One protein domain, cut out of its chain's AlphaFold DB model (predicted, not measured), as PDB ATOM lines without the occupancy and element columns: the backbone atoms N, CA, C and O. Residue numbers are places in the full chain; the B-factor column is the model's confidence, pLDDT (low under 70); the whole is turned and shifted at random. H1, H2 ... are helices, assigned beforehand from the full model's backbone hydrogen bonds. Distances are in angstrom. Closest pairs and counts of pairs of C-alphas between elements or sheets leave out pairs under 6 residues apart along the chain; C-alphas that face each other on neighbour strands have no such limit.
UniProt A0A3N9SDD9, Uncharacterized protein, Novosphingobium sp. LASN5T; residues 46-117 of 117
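This is residues 46 to 117 of the 117 residues of an uncharacterized protein of Novosphingobium sp. LASN5T (UniProt A0A3N9SDD9). H2, H3 and H4 make an open triangle, and short H1 packs across H4 at one corner. There are 72 printed residues with four named helices, H1 to H4 in order, and no named strand: all helix. The whole is loose, radius of gyration of the C-alphas 14.7 A, spanning 40 by 30 by 20 A.

Find H1 at residues 46 to 54, H2 at 58 to 73, H3 at 75 to 94, H4 at 96 to 116. H1 touches residues 107 to 115 of H4, about perpendicular; the closest C-alphas, 52 and 111, are 4.3 A apart. Residues 67 to 72 of H2 touch residues 77 to 82 of H3 at a steep tilt of 60 degrees. H3 and H4 are close but not clearly touching; H2 and H4 are apart. Every O i to N i+4 pair is within hydrogen-bond range in H1, H2 and H3, and 16 of 17 in H4.

Start at C-alpha 46, (16.190, -55.866, 26.969); H4 runs 30.4 A to C-alpha 116, (28.270, -42.700, 26.567).

The printed part has no cut, its links are tight, and Glu 117 is under pLDDT 70.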
ATOM      1  N   ALA A  46      15.241 -55.735  25.853       72.25
ATOM      2  CA  ALA A  46      16.190 -55.866  26.969       72.25
ATOM      3  C   ALA A  46      17.466 -55.013  26.806       72.25
ATOM      4  O   ALA A  46      17.968 -54.437  27.773       72.25
ATOM      5  N   ALA A  47      17.952 -54.856  25.571       76.19
ATOM      6  CA  ALA A  47      19.102 -54.013  25.255       76.19
ATOM      7  C   ALA A  47      18.838 -52.512  25.495       76.19
ATOM      8  O   ALA A  47      19.676 -51.828  26.085       76.19
ATOM      9  N   LYS A  48      17.668 -51.997  25.092       78.88
ATOM     10  CA  LYS A  48      17.282 -50.592  25.313       78.88
ATOM     11  C   LYS A  48      17.039 -50.330  26.802       78.88
ATOM     12  O   LYS A  48      17.492 -49.314  27.320       78.88
ATOM     13  N   ALA A  49      16.434 -51.282  27.514       80.31
ATOM     14  CA  ALA A  49      16.244 -51.200  28.962       80.31
ATOM     15  C   ALA A  49      17.580 -51.084  29.716       80.31
ATOM     16  O   ALA A  49      17.732 -50.218  30.577       80.31
ATOM     17  N   LYS A  50      18.583 -51.891  29.344       81.56
ATOM     18  CA  LYS A  50      19.924 -51.840  29.948       81.56
ATOM     19  C   LYS A  50      20.600 -50.479  29.756       81.56
ATOM     20  O   LYS A  50      21.183 -49.960  30.704       81.56
ATOM     21  N   LYS A  51      20.484 -49.880  28.564       83.81
ATOM     22  CA  LYS A  51      21.021 -48.541  28.261       83.81
ATOM     23  C   LYS A  51      20.332 -47.446  29.081       83.81
ATOM     24  O   LYS A  51      21.002 -46.596  29.648       83.81
ATOM     25  N   ILE A  52      19.007 -47.508  29.229       83.62
ATOM     26  CA  ILE A  52      18.248 -46.558  30.065       83.62
ATOM     27  C   ILE A  52      18.646 -46.666  31.542       83.62
ATOM     28  O   ILE A  52      18.743 -45.647  32.224       83.62
ATOM     29  N   ILE A  53      18.845 -47.889  32.048       84.44
ATOM     30  CA  ILE A  53      19.279 -48.119  33.434       84.44
ATOM     31  C   ILE A  53      20.676 -47.539  33.656       84.44
ATOM     32  O   ILE A  53      20.881 -46.879  34.669       84.44
ATOM     33  N   ARG A  54      21.603 -47.750  32.712       85.00
ATOM     34  CA  ARG A  54      22.958 -47.183  32.775       85.00
ATOM     35  C   ARG A  54      22.946 -45.664  32.740       85.00
ATOM     36  O   ARG A  54      23.533 -45.059  33.611       85.00
ATOM     37  N   GLY A  55      22.174 -45.051  31.844       82.56
ATOM     38  CA  GLY A  55      22.088 -43.591  31.745       82.56
ATOM     39  C   GLY A  55      21.388 -42.887  32.916       82.56
ATOM     40  O   GLY A  55      21.149 -41.680  32.834       82.56
ATOM     41  N   ARG A  56      21.007 -43.609  33.980       85.44
ATOM     42  CA  ARG A  56      20.438 -43.030  35.200       85.44
ATOM     43  C   ARG A  56      21.561 -42.555  36.116       85.44
ATOM     44  O   ARG A  56      22.451 -43.309  36.482       85.44
ATOM     45  N   THR A  57      21.460 -41.314  36.569       86.75
ATOM     46  CA  THR A  57      22.418 -40.736  37.512       86.75
ATOM     47  C   THR A  57      22.300 -41.341  38.912       86.75
ATOM     48  O   THR A  57      21.246 -41.833  39.334       86.75
ATOM     49  N   MET A  58      23.383 -41.232  39.683       85.50
ATOM     50  CA  MET A  58      23.403 -41.628  41.093       85.50
ATOM     51  C   MET A  58      22.355 -40.856  41.915       85.50
ATOM     52  O   MET A  58      21.647 -41.453  42.723       85.50
ATOM     53  N   GLY A  59      22.161 -39.561  41.630       88.00
ATOM     54  CA  GLY A  59      21.133 -38.731  42.269       88.00
ATOM     55  C   GLY A  59      19.703 -39.216  42.009       88.00
ATOM     56  O   GLY A  59      18.911 -39.328  42.942       88.00
ATOM     57  N   GLU A  60      19.370 -39.597  40.773       86.75
ATOM     58  CA  GLU A  60      18.045 -40.153  40.450       86.75
ATOM     59  C   GLU A  60      17.775 -41.479  41.178       86.75
ATOM     60  O   GLU A  60      16.646 -41.754  41.587       86.75
ATOM     61  N   THR A  61      18.808 -42.301  41.366       88.44
ATOM     62  CA  THR A  61      18.697 -43.554  42.128       88.44
ATOM     63  C   THR A  61      18.462 -43.285  43.617       88.44
ATOM     64  O   THR A  61      17.620 -43.944  44.237       88.44
ATOM     65  N   LEU A  62      19.141 -42.284  44.182       93.25
ATOM     66  CA  LEU A  62      18.949 -41.845  45.567       93.25
ATOM     67  C   LEU A  62      17.547 -41.268  45.801       93.25
ATOM     68  O   LEU A  62      16.883 -41.626  46.770       93.25
ATOM     69  N   ILE A  63      17.052 -40.437  44.884       93.62
ATOM     70  CA  ILE A  63      15.685 -39.904  44.959       93.62
ATOM     71  C   ILE A  63      14.666 -41.048  44.900       93.62
ATOM     72  O   ILE A  63      13.747 -41.102  45.717       93.62
ATOM     73  N   GLY A  64      14.850 -41.999  43.978       89.62
ATOM     74  CA  GLY A  64      13.964 -43.159  43.859       89.62
ATOM     75  C   GLY A  64      13.919 -44.007  45.133       89.62
ATOM     76  O   GLY A  64      12.842 -44.410  45.573       89.62
ATOM     77  N   THR A  65      15.069 -44.238  45.766       91.56
ATOM     78  CA  THR A  65      15.148 -44.988  47.031       91.56
ATOM     79  C   THR A  65      14.560 -44.216  48.210       91.56
ATOM     80  O   THR A  65      13.868 -44.816  49.034       91.56
ATOM     81  N   ALA A  66      14.753 -42.898  48.277       92.56
ATOM     82  CA  ALA A  66      14.137 -42.054  49.299       92.56
ATOM     83  C   ALA A  66      12.602 -42.075  49.204       92.56
ATOM     84  O   ALA A  66      11.930 -42.330  50.205       92.56
ATOM     85  N   LEU A  67      12.045 -41.895  48.000       92.12
ATOM     86  CA  LEU A  67      10.597 -41.961  47.762       92.12
ATOM     87  C   LEU A  67      10.022 -43.334  48.114       92.12
ATOM     88  O   LEU A  67       8.990 -43.415  48.782       92.12
ATOM     89  N   ALA A  68      10.709 -44.412  47.724       90.62
ATOM     90  CA  ALA A  68      10.308 -45.766  48.092       90.62
ATOM     91  C   ALA A  68      10.263 -45.936  49.615       90.62
ATOM     92  O   ALA A  68       9.286 -46.448  50.154       90.62
ATOM     93  N   ARG A  69      11.276 -45.435  50.330       90.19
ATOM     94  CA  ARG A  69      11.330 -45.523  51.790       90.19
ATOM     95  C   ARG A  69      10.215 -44.724  52.461       90.19
ATOM     96  O   ARG A  69       9.644 -45.205  53.436       90.19
ATOM     97  N   VAL A  70       9.871 -43.545  51.940       92.12
ATOM     98  CA  VAL A  70       8.726 -42.751  52.422       92.12
ATOM     99  C   VAL A  70       7.414 -43.508  52.220       92.12
ATOM    100  O   VAL A  70       6.616 -43.596  53.154       92.12
ATOM    101  N   ALA A  71       7.225 -44.115  51.046       91.75
ATOM    102  CA  ALA A  71       6.039 -44.907  50.745       91.75
ATOM    103  C   ALA A  71       5.909 -46.138  51.657       91.75
ATOM    104  O   ALA A  71       4.812 -46.471  52.085       91.75
ATOM    105  N   THR A  72       7.016 -46.804  51.996       90.31
ATOM    106  CA  THR A  72       6.980 -48.027  52.817       90.31
ATOM    107  C   THR A  72       6.964 -47.769  54.322       90.31
ATOM    108  O   THR A  72       6.605 -48.658  55.085       90.31
ATOM    109  N   ARG A  73       7.398 -46.589  54.786       90.38
ATOM    110  CA  ARG A  73       7.569 -46.319  56.225       90.38
ATOM    111  C   ARG A  73       6.257 -45.986  56.936       90.38
ATOM    112  O   ARG A  73       6.206 -46.078  58.158       90.38
ATOM    113  N   SER A  74       5.218 -45.567  56.212       88.12
ATOM    114  CA  SER A  74       3.947 -45.177  56.828       88.12
ATOM    115  C   SER A  74       2.775 -45.208  55.846       88.12
ATOM    116  O   SER A  74       2.955 -44.970  54.654       88.12
ATOM    117  N   VAL A  75       1.563 -45.423  56.368       92.31
ATOM    118  CA  VAL A  75       0.318 -45.372  55.581       92.31
ATOM    119  C   VAL A  75       0.085 -43.985  54.953       92.31
ATOM    120  O   VAL A  75      -0.184 -43.935  53.755       92.31
ATOM    121  N   PRO A  76       0.267 -42.851  55.664       89.75
ATOM    122  CA  PRO A  76       0.148 -41.530  55.040       89.75
ATOM    123  C   PRO A  76       1.174 -41.295  53.921       89.75
ATOM    124  O   PRO A  76       0.833 -40.736  52.880       89.75
ATOM    125  N   GLY A  77       2.415 -41.767  54.096       88.69
ATOM    126  CA  GLY A  77       3.453 -41.698  53.064       88.69
ATOM    127  C   GLY A  77       3.105 -42.526  51.826       88.69
ATOM    128  O   GLY A  77       3.265 -42.048  50.703       88.69
ATOM    129  N   ALA A  78       2.562 -43.730  52.023       92.75
ATOM    130  CA  ALA A  78       2.063 -44.574  50.941       92.75
ATOM    131  C   ALA A  78       0.932 -43.892  50.158       92.75
ATOM    132  O   ALA A  78       0.947 -43.911  48.929       92.75
ATOM    133  N   ILE A  79      -0.014 -43.251  50.853       95.44
ATOM    134  CA  ILE A  79      -1.126 -42.524  50.225       95.44
ATOM    135  C   ILE A  79      -0.611 -41.326  49.429       95.44
ATOM    136  O   ILE A  79      -1.036 -41.136  48.296       95.44
ATOM    137  N   MET A  80       0.319 -40.539  49.971       95.75
ATOM    138  CA  MET A  80       0.879 -39.387  49.257       95.75
ATOM    139  C   MET A  80       1.653 -39.807  48.004       95.75
ATOM    140  O   MET A  80       1.385 -39.305  46.913       95.75
ATOM    141  N   VAL A  81       2.586 -40.755  48.134       93.12
ATOM    142  CA  VAL A  81       3.400 -41.212  46.998       93.12
ATOM    143  C   VAL A  81       2.533 -41.954  45.980       93.12
ATOM    144  O   VAL A  81       2.565 -41.638  44.792       93.12
ATOM    145  N   GLY A  82       1.720 -42.910  46.433       93.38
ATOM    146  CA  GLY A  82       0.822 -43.679  45.573       93.38
ATOM    147  C   GLY A  82      -0.245 -42.807  44.913       93.38
ATOM    148  O   GLY A  82      -0.469 -42.915  43.710       93.38
ATOM    149  N   GLY A  83      -0.849 -41.892  45.668       95.88
ATOM    150  CA  GLY A  83      -1.838 -40.934  45.181       95.88
ATOM    151  C   GLY A  83      -1.258 -39.961  44.158       95.88
ATOM    152  O   GLY A  83      -1.873 -39.753  43.116       95.88
ATOM    153  N   GLY A  84      -0.051 -39.433  44.386       95.75
ATOM    154  CA  GLY A  84       0.644 -38.577  43.420       95.75
ATOM    155  C   GLY A  84       0.957 -39.301  42.108       95.75
ATOM    156  O   GLY A  84       0.743 -38.749  41.027       95.75
ATOM    157  N   LEU A  85       1.387 -40.566  42.185       93.94
ATOM    158  CA  LEU A  85       1.595 -41.405  41.003       93.94
ATOM    159  C   LEU A  85       0.282 -41.650  40.252       93.94
ATOM    160  O   LEU A  85       0.231 -41.458  39.039       93.94
ATOM    161  N   LEU A  86      -0.795 -42.011  40.957       94.44
ATOM    162  CA  LEU A  86      -2.111 -42.207  40.345       94.44
ATOM    163  C   LEU A  86      -2.629 -40.918  39.695       94.44
ATOM    164  O   LEU A  86      -3.033 -40.943  38.531       94.44
ATOM    165  N   ALA A  87      -2.534 -39.782  40.385       96.38
ATOM    166  CA  ALA A  87      -2.905 -38.480  39.845       96.38
ATOM    167  C   ALA A  87      -2.118 -38.158  38.565       96.38
ATOM    168  O   ALA A  87      -2.717 -37.779  37.557       96.38
ATOM    169  N   LYS A  88      -0.797 -38.388  38.560       92.56
ATOM    170  CA  LYS A  88       0.044 -38.182  37.373       92.56
ATOM    171  C   LYS A  88      -0.359 -39.098  36.220       92.56
ATOM    172  O   LYS A  88      -0.482 -38.626  35.096       92.56
ATOM    173  N   THR A  89      -0.628 -40.379  36.481       91.00
ATOM    174  CA  THR A  89      -1.063 -41.308  35.421       91.00
ATOM    175  C   THR A  89      -2.390 -40.896  34.786       91.00
ATOM    176  O   THR A  89      -2.533 -40.960  33.565       91.00
ATOM    177  N   LEU A  90      -3.354 -40.427  35.584       93.19
ATOM    178  CA  LEU A  90      -4.629 -39.920  35.078       93.19
ATOM    179  C   LEU A  90      -4.444 -38.618  34.288       93.19
ATOM    180  O   LEU A  90      -5.056 -38.449  33.231       93.19
ATOM    181  N   TYR A  91      -3.565 -37.729  34.759       93.31
ATOM    182  CA  TYR A  91      -3.210 -36.504  34.047       93.31
ATOM    183  C   TYR A  91      -2.576 -36.797  32.680       93.31
ATOM    184  O   TYR A  91      -3.011 -36.237  31.671       93.31
ATOM    185  N   ASP A  92      -1.615 -37.722  32.630       91.19
ATOM    186  CA  ASP A  92      -0.921 -38.128  31.403       91.19
ATOM    187  C   ASP A  92      -1.863 -38.806  30.419       91.19
ATOM    188  O   ASP A  92      -1.776 -38.583  29.214       91.19
ATOM    189  N   ARG A  93      -2.819 -39.591  30.921       89.44
ATOM    190  CA  ARG A  93      -3.858 -40.195  30.087       89.44
ATOM    191  C   ARG A  93      -4.743 -39.138  29.430       89.44
ATOM    192  O   ARG A  93      -5.111 -39.301  28.268       89.44
ATOM    193  N   ARG A  94      -5.058 -38.052  30.144       87.50
ATOM    194  CA  ARG A  94      -5.817 -36.911  29.605       87.50
ATOM    195  C   ARG A  94      -5.003 -36.112  28.579       87.50
ATOM    196  O   ARG A  94      -5.574 -35.635  27.605       87.50
ATOM    197  N   HIS A  95      -3.686 -36.030  28.750       90.88
ATOM    198  CA  HIS A  95      -2.758 -35.324  27.856       90.88
ATOM    199  C   HIS A  95      -1.960 -36.288  26.959       90.88
ATOM    200  O   HIS A  95      -0.797 -36.056  26.640       90.88
ATOM    201  N   GLY A  96      -2.586 -37.389  26.530       79.31
ATOM    202  CA  GLY A  96      -1.884 -38.566  26.005       79.31
ATOM    203  C   GLY A  96      -0.931 -38.334  24.826       79.31
ATOM    204  O   GLY A  96       0.039 -39.074  24.697       79.31
ATOM    205  N   LYS A  97      -1.154 -37.318  23.980       79.94
ATOM    206  CA  LYS A  97      -0.234 -37.000  22.869       79.94
ATOM    207  C   LYS A  97       1.057 -36.333  23.356       79.94
ATOM    208  O   LYS A  97       2.132 -36.769  22.953       79.94
ATOM    209  N   SER A  98       0.964 -35.326  24.228       83.81
ATOM    210  CA  SER A  98       2.145 -34.638  24.767       83.81
ATOM    211  C   SER A  98       2.900 -35.530  25.746       83.81
ATOM    212  O   SER A  98       4.102 -35.707  25.594       83.81
ATOM    213  N   ALA A  99       2.193 -36.208  26.655       86.62
ATOM    214  CA  ALA A  99       2.810 -37.104  27.632       86.62
ATOM    215  C   ALA A  99       3.563 -38.275  26.972       86.62
ATOM    216  O   ALA A  99       4.611 -38.703  27.457       86.62
ATOM    217  N   LYS A 100       3.060 -38.789  25.839       84.25
ATOM    218  CA  LYS A 100       3.745 -39.840  25.077       84.25
ATOM    219  C   LYS A 100       5.008 -39.314  24.392       84.25
ATOM    220  O   LYS A 100       6.046 -39.955  24.509       84.25
ATOM    221  N   ALA A 101       4.933 -38.150  23.745       87.00
ATOM    222  CA  ALA A 101       6.091 -37.523  23.108       87.00
ATOM    223  C   ALA A 101       7.186 -37.163  24.130       87.00
ATOM    224  O   ALA A 101       8.358 -37.463  23.915       87.00
ATOM    225  N   GLU A 102       6.801 -36.596  25.277       87.38
ATOM    226  CA  GLU A 102       7.707 -36.298  26.392       87.38
ATOM    227  C   GLU A 102       8.355 -37.571  26.953       87.38
ATOM    228  O   GLU A 102       9.566 -37.612  27.180       87.38
ATOM    229  N   GLY A 103       7.563 -38.630  27.144       86.12
ATOM    230  CA  GLY A 103       8.050 -39.918  27.632       86.12
ATOM    231  C   GLY A 103       9.039 -40.585  26.674       86.12
ATOM    232  O   GLY A 103      10.080 -41.072  27.113       86.12
ATOM    233  N   GLU A 104       8.749 -40.582  25.372       87.81
ATOM    234  CA  GLU A 104       9.638 -41.125  24.337       87.81
ATOM    235  C   GLU A 104      10.950 -40.332  24.259       87.81
ATOM    236  O   GLU A 104      12.029 -40.928  24.312       87.81
ATOM    237  N   ALA A 105      10.876 -38.997  24.268       88.50
ATOM    238  CA  ALA A 105      12.054 -38.133  24.288       88.50
ATOM    239  C   ALA A 105      12.926 -38.364  25.536       88.50
ATOM    240  O   ALA A 105      14.150 -38.475  25.433       88.50
ATOM    241  N   ALA A 106      12.310 -38.491  26.717       88.56
ATOM    242  CA  ALA A 106      13.024 -38.757  27.964       88.56
ATOM    243  C   ALA A 106      13.701 -40.138  27.965       88.56
ATOM    244  O   ALA A 106      14.838 -40.277  28.426       88.56
ATOM    245  N   VAL A 107      13.027 -41.163  27.436       87.19
ATOM    246  CA  VAL A 107      13.580 -42.518  27.307       87.19
ATOM    247  C   VAL A 107      14.778 -42.536  26.358       87.19
ATOM    248  O   VAL A 107      15.809 -43.124  26.691       87.19
ATOM    249  N   ASP A 108      14.674 -41.873  25.210       88.56
ATOM    250  CA  ASP A 108      15.753 -41.828  24.225       88.56
ATOM    251  C   ASP A 108      16.949 -41.009  24.720       88.56
ATOM    252  O   ASP A 108      18.095 -41.419  24.530       88.56
ATOM    253  N   ALA A 109      16.710 -39.904  25.432       88.06
ATOM    254  CA  ALA A 109      17.771 -39.136  26.079       88.06
ATOM    255  C   ALA A 109      18.550 -39.983  27.102       88.06
ATOM    256  O   ALA A 109      19.783 -39.982  27.095       88.06
ATOM    257  N   LYS A 110      17.851 -40.764  27.941       87.31
ATOM    258  CA  LYS A 110      18.496 -41.669  28.912       87.31
ATOM    259  C   LYS A 110      19.237 -42.817  28.238       87.31
ATOM    260  O   LYS A 110      20.342 -43.147  28.657       87.31
ATOM    261  N   ALA A 111      18.668 -43.403  27.186       87.38
ATOM    262  CA  ALA A 111      19.335 -44.458  26.428       87.38
ATOM    263  C   ALA A 111      20.643 -43.959  25.790       87.38
ATOM    264  O   ALA A 111      21.661 -44.632  25.917       87.38
ATOM    265  N   LYS A 112      20.634 -42.762  25.184       88.81
ATOM    266  CA  LYS A 112      21.835 -42.121  24.618       88.81
ATOM    267  C   LYS A 112      22.885 -41.818  25.682       88.81
ATOM    268  O   LYS A 112      24.074 -41.969  25.429       88.81
ATOM    269  N   LYS A 113      22.464 -41.384  26.873       87.94
ATOM    270  CA  LYS A 113      23.390 -41.139  27.982       87.94
ATOM    271  C   LYS A 113      24.078 -42.429  28.435       87.94
ATOM    272  O   LYS A 113      25.291 -42.434  28.571       87.94
ATOM    273  N   GLY A 114      23.332 -43.524  28.569       83.88
ATOM    274  CA  GLY A 114      23.893 -44.826  28.946       83.88
ATOM    275  C   GLY A 114      24.666 -45.565  27.847       83.88
ATOM    276  O   GLY A 114      25.138 -46.669  28.101       83.88
ATOM    277  N   GLU A 115      24.754 -45.017  26.631       85.12
ATOM    278  CA  GLU A 115      25.728 -45.444  25.609       85.12
ATOM    279  C   GLU A 115      27.067 -44.713  25.733       85.12
ATOM    280  O   GLU A 115      28.068 -45.206  25.219       85.12
ATOM    281  N   LYS A 116      27.076 -43.534  26.369       76.19
ATOM    282  CA  LYS A 116      28.270 -42.700  26.567       76.19
ATOM    283  C   LYS A 116      28.978 -42.963  27.902       76.19
ATOM    284  O   LYS A 116      30.084 -42.465  28.082       76.19
ATOM    285  N   GLU A 117      28.327 -43.687  28.811       63.06
ATOM    286  CA  GLU A 117      28.872 -44.208  30.077       63.06
ATOM    287  C   GLU A 117      29.281 -45.679  29.931       63.06
ATOM    288  O   GLU A 117      30.361 -46.036  30.449       63.06
TER     289      GLU A 117